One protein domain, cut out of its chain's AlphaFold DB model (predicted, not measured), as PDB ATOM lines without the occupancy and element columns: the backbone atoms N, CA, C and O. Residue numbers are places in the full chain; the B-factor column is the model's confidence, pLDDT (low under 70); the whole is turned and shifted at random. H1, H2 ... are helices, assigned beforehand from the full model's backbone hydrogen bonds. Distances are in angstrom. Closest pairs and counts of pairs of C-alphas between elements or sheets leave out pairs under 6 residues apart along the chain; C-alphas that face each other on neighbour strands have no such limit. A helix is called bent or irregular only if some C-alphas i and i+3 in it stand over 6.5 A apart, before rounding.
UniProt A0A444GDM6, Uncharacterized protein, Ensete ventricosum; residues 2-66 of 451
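This is residues 2 to 66 of the 451 residues of an uncharacterized protein of Ensete ventricosum (UniProt A0A444GDM6). The model is a flat, open zigzag of three helical stretches: H1 and H2a make a hairpin, and beyond a sharp bend H2b leads away, its residues 48 to 66 sticking out. The 65 printed residues, with two named helices, H1 then H2, and no named strand, are all helix in class. The whole is extended, with a radius of gyration of the C-alphas of 17.5 A and spans of 52 by 29 by 9 A.

H1, residues 2 to 15, and H2a, residues 20 to 38, form a helical hairpin, opposite ways at a shallow tilt of 27 degrees. They touch through residues 11 to 15 and 22 to 26 alone, the closest C-alphas being those of Phe 15 and Leu 23, 6.5 A apart. H2, residues 20 to 66, was assigned as one helix by its hydrogen bonds but is bent: C-alphas 38 and 41 are 9.5 A apart. Its arm H2b, residues 41 to 66, touches H2a, closest at the C-alphas of Asn 36 and Val 44, 6.4 A, at a steep tilt of 67 degrees, only just short of perpendicular. H1 and H2b are apart. Every O i to N i+4 pair is within hydrogen-bond range in H2a and H2b, and 9 of 10 in H1.

H1 runs 20.3 A from C-alpha 2 at (-433.964, 293.964, 46.941), H2a 26.7 A, and H2b 37.5 A to C-alpha 66 at (-473.113, 269.055, 77.537).

The C-alphas of Phe 2 and Asp 66, the two farthest apart, are 55.6 A apart. The printed part has no cut, and the link from H1 to H2 is tight. Confidence is under 70 at 25 residues, among them 10 to 19.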
ATOM      1  N   PHE A   2    -433.212 292.693  46.968       50.03
ATOM      2  CA  PHE A   2    -433.964 293.964  46.941       50.03
ATOM      3  C   PHE A   2    -435.372 293.858  47.559       50.03
ATOM      4  O   PHE A   2    -435.687 294.622  48.465       50.03
ATOM      5  N   LEU A   3    -436.170 292.854  47.164       56.38
ATOM      6  CA  LEU A   3    -437.527 292.608  47.694       56.38
ATOM      7  C   LEU A   3    -437.579 292.556  49.234       56.38
ATOM      8  O   LEU A   3    -438.407 293.213  49.852       56.38
ATOM      9  N   SER A   4    -436.635 291.850  49.861       57.56
ATOM     10  CA  SER A   4    -436.516 291.742  51.323       57.56
ATOM     11  C   SER A   4    -436.200 293.071  52.023       57.56
ATOM     12  O   SER A   4    -436.593 293.251  53.169       57.56
ATOM     13  N   ARG A   5    -435.525 294.016  51.351       67.88
ATOM     14  CA  ARG A   5    -435.323 295.384  51.870       67.88
ATOM     15  C   ARG A   5    -436.583 296.237  51.715       67.88
ATOM     16  O   ARG A   5    -436.931 296.947  52.651       67.88
ATOM     17  N   GLY A   6    -437.279 296.126  50.580       72.25
ATOM     18  CA  GLY A   6    -438.555 296.815  50.349       72.25
ATOM     19  C   GLY A   6    -439.609 296.440  51.393       72.25
ATOM     20  O   GLY A   6    -440.167 297.321  52.036       72.25
ATOM     21  N   LEU A   7    -439.794 295.139  51.646       68.06
ATOM     22  CA  LEU A   7    -440.719 294.638  52.671       68.06
ATOM     23  C   LEU A   7    -440.413 295.193  54.073       68.06
ATOM     24  O   LEU A   7    -441.341 295.545  54.795       68.06
ATOM     25  N   PHE A   8    -439.135 295.327  54.443       68.81
ATOM     26  CA  PHE A   8    -438.743 295.875  55.746       68.81
ATOM     27  C   PHE A   8    -439.015 297.384  55.862       68.81
ATOM     28  O   PHE A   8    -439.473 297.838  56.909       68.81
ATOM     29  N   LEU A   9    -438.798 298.157  54.787       73.62
ATOM     30  CA  LEU A   9    -439.183 299.575  54.749       73.62
ATOM     31  C   LEU A   9    -440.706 299.744  54.817       73.62
ATOM     32  O   LEU A   9    -441.184 300.564  55.594       73.62
ATOM     33  N   CYS A  10    -441.474 298.953  54.062       66.50
ATOM     34  CA  CYS A  10    -442.937 299.003  54.103       66.50
ATOM     35  C   CYS A  10    -443.495 298.593  55.476       66.50
ATOM     36  O   CYS A  10    -444.401 299.250  55.977       66.50
ATOM     37  N   ALA A  11    -442.935 297.568  56.126       64.00
ATOM     38  CA  ALA A  11    -443.333 297.180  57.481       64.00
ATOM     39  C   ALA A  11    -443.048 298.292  58.510       64.00
ATOM     40  O   ALA A  11    -443.924 298.626  59.308       64.00
ATOM     41  N   GLY A  12    -441.866 298.922  58.451       69.44
ATOM     42  CA  GLY A  12    -441.528 300.070  59.303       69.44
ATOM     43  C   GLY A  12    -442.398 301.306  59.037       69.44
ATOM     44  O   GLY A  12    -442.805 301.991  59.972       69.44
ATOM     45  N   TYR A  13    -442.755 301.556  57.774       66.44
ATOM     46  CA  TYR A  13    -443.672 302.632  57.390       66.44
ATOM     47  C   TYR A  13    -445.080 302.416  57.966       66.44
ATOM     48  O   TYR A  13    -445.644 303.327  58.569       66.44
ATOM     49  N   MET A  14    -445.616 301.192  57.881       62.72
ATOM     50  CA  MET A  14    -446.926 300.850  58.458       62.72
ATOM     51  C   MET A  14    -446.926 300.890  59.996       62.72
ATOM     52  O   MET A  14    -447.946 301.232  60.592       62.72
ATOM     53  N   PHE A  15    -445.789 300.617  60.648       61.12
ATOM     54  CA  PHE A  15    -445.619 300.819  62.095       61.12
ATOM     55  C   PHE A  15    -445.717 302.302  62.488       61.12
ATOM     56  O   PHE A  15    -446.363 302.635  63.480       61.12
ATOM     57  N   SER A  16    -445.168 303.207  61.672       62.00
ATOM     58  CA  SER A  16    -445.224 304.656  61.916       62.00
ATOM     59  C   SER A  16    -446.628 305.272  61.800       62.00
ATOM     60  O   SER A  16    -446.808 306.421  62.201       62.00
ATOM     61  N   LEU A  17    -447.619 304.550  61.259       62.19
ATOM     62  CA  LEU A  17    -448.997 305.034  61.098       62.19
ATOM     63  C   LEU A  17    -449.892 304.772  62.324       62.19
ATOM     64  O   LEU A  17    -451.075 305.097  62.294       62.19
ATOM     65  N   ASN A  18    -449.357 304.175  63.399       61.81
ATOM     66  CA  ASN A  18    -450.035 303.923  64.685       61.81
ATOM     67  C   ASN A  18    -451.341 303.085  64.621       61.81
ATOM     68  O   ASN A  18    -451.998 302.836  65.632       61.81
ATOM     69  N   HIS A  19    -451.726 302.598  63.441       66.19
ATOM     70  CA  HIS A  19    -452.896 301.757  63.241       66.19
ATOM     71  C   HIS A  19    -452.577 300.291  63.567       66.19
ATOM     72  O   HIS A  19    -452.226 299.505  62.685       66.19
ATOM     73  N   ALA A  20    -452.790 299.891  64.825       70.00
ATOM     74  CA  ALA A  20    -452.612 298.507  65.284       70.00
ATOM     75  C   ALA A  20    -453.302 297.458  64.380       70.00
ATOM     76  O   ALA A  20    -452.764 296.377  64.161       70.00
ATOM     77  N   ARG A  21    -454.450 297.800  63.770       74.12
ATOM     78  CA  ARG A  21    -455.161 296.947  62.796       74.12
ATOM     79  C   ARG A  21    -454.313 296.604  61.560       74.12
ATOM     80  O   ARG A  21    -454.328 295.460  61.122       74.12
ATOM     81  N   PHE A  22    -453.542 297.553  61.024       72.69
ATOM     82  CA  PHE A  22    -452.637 297.295  59.899       72.69
ATOM     83  C   PHE A  22    -451.396 296.502  60.319       72.69
ATOM     84  O   PHE A  22    -450.940 295.658  59.554       72.69
ATOM     85  N   LEU A  23    -450.887 296.702  61.539       76.00
ATOM     86  CA  LEU A  23    -449.808 295.867  62.081       76.00
ATOM     87  C   LEU A  23    -450.245 294.409  62.264       76.00
ATOM     88  O   LEU A  23    -449.496 293.512  61.886       76.00
ATOM     89  N   ILE A  24    -451.469 294.174  62.749       78.62
ATOM     90  CA  ILE A  24    -452.068 292.834  62.810       78.62
ATOM     91  C   ILE A  24    -452.138 292.230  61.402       78.62
ATOM     92  O   ILE A  24    -451.577 291.162  61.193       78.62
ATOM     93  N   LEU A  25    -452.733 292.926  60.422       77.44
ATOM     94  CA  LEU A  25    -452.853 292.432  59.040       77.44
ATOM     95  C   LEU A  25    -451.494 292.114  58.391       77.44
ATOM     96  O   LEU A  25    -451.355 291.089  57.722       77.44
ATOM     97  N   MET A  26    -450.479 292.957  58.609       78.06
ATOM     98  CA  MET A  26    -449.116 292.707  58.126       78.06
ATOM     99  C   MET A  26    -448.470 291.505  58.831       78.06
ATOM    100  O   MET A  26    -447.759 290.739  58.181       78.06
ATOM    101  N   ALA A  27    -448.742 291.295  60.123       81.25
ATOM    102  CA  ALA A  27    -448.272 290.126  60.862       81.25
ATOM    103  C   ALA A  27    -448.953 288.827  60.392       81.25
ATOM    104  O   ALA A  27    -448.252 287.835  60.183       81.25
ATOM    105  N   THR A  28    -450.270 288.816  60.133       84.12
ATOM    106  CA  THR A  28    -450.946 287.640  59.550       84.12
ATOM    107  C   THR A  28    -450.447 287.353  58.138       84.12
ATOM    108  O   THR A  28    -450.150 286.203  57.823       84.12
ATOM    109  N   ALA A  29    -450.288 288.381  57.297       80.12
ATOM    110  CA  ALA A  29    -449.737 288.222  55.952       80.12
ATOM    111  C   ALA A  29    -448.300 287.670  55.980       80.12
ATOM    112  O   ALA A  29    -447.969 286.776  55.199       80.12
ATOM    113  N   TYR A  30    -447.462 288.140  56.909       80.19
ATOM    114  CA  TYR A  30    -446.105 287.627  57.103       80.19
ATOM    115  C   TYR A  30    -446.097 286.184  57.632       80.19
ATOM    116  O   TYR A  30    -445.345 285.358  57.122       80.19
ATOM    117  N   ALA A  31    -446.969 285.838  58.584       78.56
ATOM    118  CA  ALA A  31    -447.105 284.471  59.088       78.56
ATOM    119  C   ALA A  31    -447.544 283.492  57.983       78.56
ATOM    120  O   ALA A  31    -446.912 282.451  57.795       78.56
ATOM    121  N   VAL A  32    -448.560 283.853  57.188       75.69
ATOM    122  CA  VAL A  32    -449.012 283.065  56.026       75.69
ATOM    123  C   VAL A  32    -447.906 282.954  54.969       75.69
ATOM    124  O   VAL A  32    -447.687 281.870  54.427       75.69
ATOM    125  N   TYR A  33    -447.154 284.030  54.717       80.81
ATOM    126  CA  TYR A  33    -445.988 283.997  53.832       80.81
ATOM    127  C   TYR A  33    -444.897 283.048  54.351       80.81
ATOM    128  O   TYR A  33    -444.376 282.256  53.570       80.81
ATOM    129  N   CYS A  34    -444.586 283.054  55.650       67.38
ATOM    130  CA  CYS A  34    -443.635 282.121  56.257       67.38
ATOM    131  C   CYS A  34    -444.101 280.660  56.159       67.38
ATOM    132  O   CYS A  34    -443.307 279.804  55.769       67.38
ATOM    133  N   VAL A  35    -445.377 280.357  56.432       71.56
ATOM    134  CA  VAL A  35    -445.928 278.996  56.261       71.56
ATOM    135  C   VAL A  35    -445.822 278.550  54.797       71.56
ATOM    136  O   VAL A  35    -445.339 277.451  54.519       71.56
ATOM    137  N   ASN A  36    -446.175 279.420  53.849       66.88
ATOM    138  CA  ASN A  36    -446.056 279.128  52.420       66.88
ATOM    139  C   ASN A  36    -444.585 279.019  51.953       66.88
ATOM    140  O   ASN A  36    -444.278 278.225  51.071       66.88
ATOM    141  N   ALA A  37    -443.652 279.758  52.556       68.44
ATOM    142  CA  ALA A  37    -442.226 279.695  52.224       68.44
ATOM    143  C   ALA A  37    -441.508 278.470  52.827       68.44
ATOM    144  O   ALA A  37    -440.520 278.011  52.256       68.44
ATOM    145  N   HIS A  38    -441.985 277.940  53.959       63.19
ATOM    146  CA  HIS A  38    -441.362 276.802  54.647       63.19
ATOM    147  C   HIS A  38    -442.005 275.445  54.327       63.19
ATOM    148  O   HIS A  38    -441.290 274.446  54.301       63.19
ATOM    149  N   ILE A  39    -443.321 275.388  54.084       63.31
ATOM    150  CA  ILE A  39    -444.068 274.135  53.841       63.31
ATOM    151  C   ILE A  39    -444.852 274.176  52.504       63.31
ATOM    152  O   ILE A  39    -445.482 273.199  52.096       63.31
ATOM    153  N   GLY A  40    -444.793 275.289  51.761       70.12
ATOM    154  CA  GLY A  40    -445.496 275.447  50.485       70.12
ATOM    155  C   GLY A  40    -447.016 275.557  50.628       70.12
ATOM    156  O   GLY A  40    -447.580 275.473  51.722       70.12
ATOM    157  N   LEU A  41    -447.701 275.660  49.485       68.00
ATOM    158  CA  LEU A  41    -449.167 275.672  49.420       68.00
ATOM    159  C   LEU A  41    -449.783 274.425  50.084       68.00
ATOM    160  O   LEU A  41    -450.820 274.512  50.734       68.00
ATOM    161  N   HIS A  42    -449.104 273.277  49.979       72.69
ATOM    162  CA  HIS A  42    -449.502 272.028  50.631       72.69
ATOM    163  C   HIS A  42    -449.511 272.135  52.161       72.69
ATOM    164  O   HIS A  42    -450.403 271.574  52.787       72.69
ATOM    165  N   GLY A  43    -448.586 272.885  52.770       76.12
ATOM    166  CA  GLY A  43    -448.603 273.145  54.209       76.12
ATOM    167  C   GLY A  43    -449.775 274.018  54.647       76.12
ATOM    168  O   GLY A  43    -450.418 273.714  55.649       76.12
ATOM    169  N   VAL A  44    -450.109 275.049  53.862       79.44
ATOM    170  CA  VAL A  44    -451.298 275.882  54.109       79.44
ATOM    171  C   VAL A  44    -452.565 275.023  54.024       79.44
ATOM    172  O   VAL A  44    -453.351 275.000  54.971       79.44
ATOM    173  N   LEU A  45    -452.719 274.236  52.951       78.56
ATOM    174  CA  LEU A  45    -453.850 273.320  52.770       78.56
ATOM    175  C   LEU A  45    -453.930 272.266  53.885       78.56
ATOM    176  O   LEU A  45    -455.017 272.014  54.401       78.56
ATOM    177  N   LEU A  46    -452.805 271.675  54.298       82.44
ATOM    178  CA  LEU A  46    -452.765 270.704  55.390       82.44
ATOM    179  C   LEU A  46    -453.182 271.344  56.721       82.44
ATOM    180  O   LEU A  46    -454.012 270.778  57.427       82.44
ATOM    181  N   SER A  47    -452.680 272.543  57.034       83.94
ATOM    182  CA  SER A  47    -453.064 273.264  58.255       83.94
ATOM    183  C   SER A  47    -454.557 273.626  58.276       83.94
ATOM    184  O   SER A  47    -455.205 273.466  59.310       83.94
ATOM    185  N   LEU A  48    -455.136 274.000  57.128       85.19
ATOM    186  CA  LEU A  48    -456.568 274.273  56.996       85.19
ATOM    187  C   LEU A  48    -457.416 273.003  57.199       85.19
ATOM    188  O   LEU A  48    -458.368 273.022  57.979       85.19
ATOM    189  N   ASN A  49    -457.040 271.881  56.572       84.38
ATOM    190  CA  ASN A  49    -457.726 270.595  56.763       84.38
ATOM    191  C   ASN A  49    -457.647 270.115  58.223       84.38
ATOM    192  O   ASN A  49    -458.662 269.708  58.788       84.38
ATOM    193  N   ILE A  50    -456.479 270.230  58.865       85.75
ATOM    194  CA  ILE A  50    -456.311 269.916  60.293       85.75
ATOM    195  C   ILE A  50    -457.192 270.829  61.154       85.75
ATOM    196  O   ILE A  50    -457.819 270.337  62.086       85.75
ATOM    197  N   SER A  51    -457.308 272.124  60.832       91.56
ATOM    198  CA  SER A  51    -458.182 273.033  61.587       91.56
ATOM    199  C   SER A  51    -459.667 272.655  61.477       91.56
ATOM    200  O   SER A  51    -460.385 272.719  62.471       91.56
ATOM    201  N   PHE A  52    -460.116 272.179  60.310       87.25
ATOM    202  CA  PHE A  52    -461.495 271.732  60.103       87.25
ATOM    203  C   PHE A  52    -461.798 270.433  60.869       87.25
ATOM    204  O   PHE A  52    -462.805 270.350  61.567       87.25
ATOM    205  N   ILE A  53    -460.884 269.455  60.809       85.12
ATOM    206  CA  ILE A  53    -460.972 268.192  61.563       85.12
ATOM    207  C   ILE A  53    -460.944 268.461  63.077       85.12
ATOM    208  O   ILE A  53    -461.747 267.905  63.821       85.12
ATOM    209  N   SER A  54    -460.054 269.347  63.533       88.62
ATOM    210  CA  SER A  54    -459.949 269.770  64.933       88.62
ATOM    211  C   SER A  54    -461.242 270.430  65.426       88.62
ATOM    212  O   SER A  54    -461.703 270.110  66.518       88.62
ATOM    213  N   ASN A  55    -461.866 271.282  64.605       90.69
ATOM    214  CA  ASN A  55    -463.122 271.946  64.946       90.69
ATOM    215  C   ASN A  55    -464.310 270.967  64.995       90.69
ATOM    216  O   ASN A  55    -465.087 271.023  65.942       90.69
ATOM    217  N   ASP A  56    -464.462 270.038  64.042       89.56
ATOM    218  CA  ASP A  56    -465.534 269.027  64.131       89.56
ATOM    219  C   ASP A  56    -465.348 268.130  65.367       89.56
ATOM    220  O   ASP A  56    -466.273 268.000  66.166       89.56
ATOM    221  N   ILE A  57    -464.132 267.624  65.619       87.69
ATOM    222  CA  ILE A  57    -463.821 266.839  66.828       87.69
ATOM    223  C   ILE A  57    -464.128 267.637  68.106       87.69
ATOM    224  O   ILE A  57    -464.751 267.099  69.021       87.69
ATOM    225  N   LEU A  58    -463.749 268.919  68.172       85.50
ATOM    226  CA  LEU A  58    -464.046 269.784  69.317       85.50
ATOM    227  C   LEU A  58    -465.557 269.969  69.520       85.50
ATOM    228  O   LEU A  58    -466.027 269.878  70.651       85.50
ATOM    229  N   ASN A  59    -466.326 270.160  68.446       86.38
ATOM    230  CA  ASN A  59    -467.783 270.275  68.522       86.38
ATOM    231  C   ASN A  59    -468.448 268.953  68.947       86.38
ATOM    232  O   ASN A  59    -469.378 268.979  69.753       86.38
ATOM    233  N   LYS A  60    -467.950 267.792  68.491       84.25
ATOM    234  CA  LYS A  60    -468.409 266.476  68.982       84.25
ATOM    235  C   LYS A  60    -468.090 266.272  70.464       84.25
ATOM    236  O   LYS A  60    -468.930 265.742  71.189       84.25
ATOM    237  N   LEU A  61    -466.921 266.717  70.926       83.75
ATOM    238  CA  LEU A  61    -466.538 266.655  72.339       83.75
ATOM    239  C   LEU A  61    -467.380 267.600  73.208       83.75
ATOM    240  O   LEU A  61    -467.852 267.168  74.255       83.75
ATOM    241  N   LEU A  62    -467.644 268.837  72.767       80.75
ATOM    242  CA  LEU A  62    -468.555 269.757  73.466       80.75
ATOM    243  C   LEU A  62    -469.969 269.172  73.573       80.75
ATOM    244  O   LEU A  62    -470.547 269.155  74.656       80.75
ATOM    245  N   GLN A  63    -470.502 268.642  72.469       78.56
ATOM    246  CA  GLN A  63    -471.837 268.045  72.423       78.56
ATOM    247  C   GLN A  63    -471.948 266.783  73.302       78.56
ATOM    248  O   GLN A  63    -472.987 266.555  73.919       78.56
ATOM    249  N   GLY A  64    -470.873 265.994  73.411       67.75
ATOM    250  CA  GLY A  64    -470.784 264.868  74.349       67.75
ATOM    251  C   GLY A  64    -470.596 265.277  75.817       67.75
ATOM    252  O   GLY A  64    -470.987 264.529  76.708       67.75
ATOM    253  N   TYR A  65    -470.025 266.455  76.081       59.34
ATOM    254  CA  TYR A  65    -469.854 266.991  77.435       59.34
ATOM    255  C   TYR A  65    -471.166 267.576  77.978       59.34
ATOM    256  O   TYR A  65    -471.606 267.206  79.066       59.34
ATOM    257  N   ASP A  66    -471.835 268.419  77.186       63.59
ATOM    258  CA  ASP A  66    -473.113 269.055  77.537       63.59
ATOM    259  C   ASP A  66    -474.244 268.018  77.711       63.59
ATOM    260  O   ASP A  66    -475.028 268.073  78.661       63.59
TER     261      ASP A  66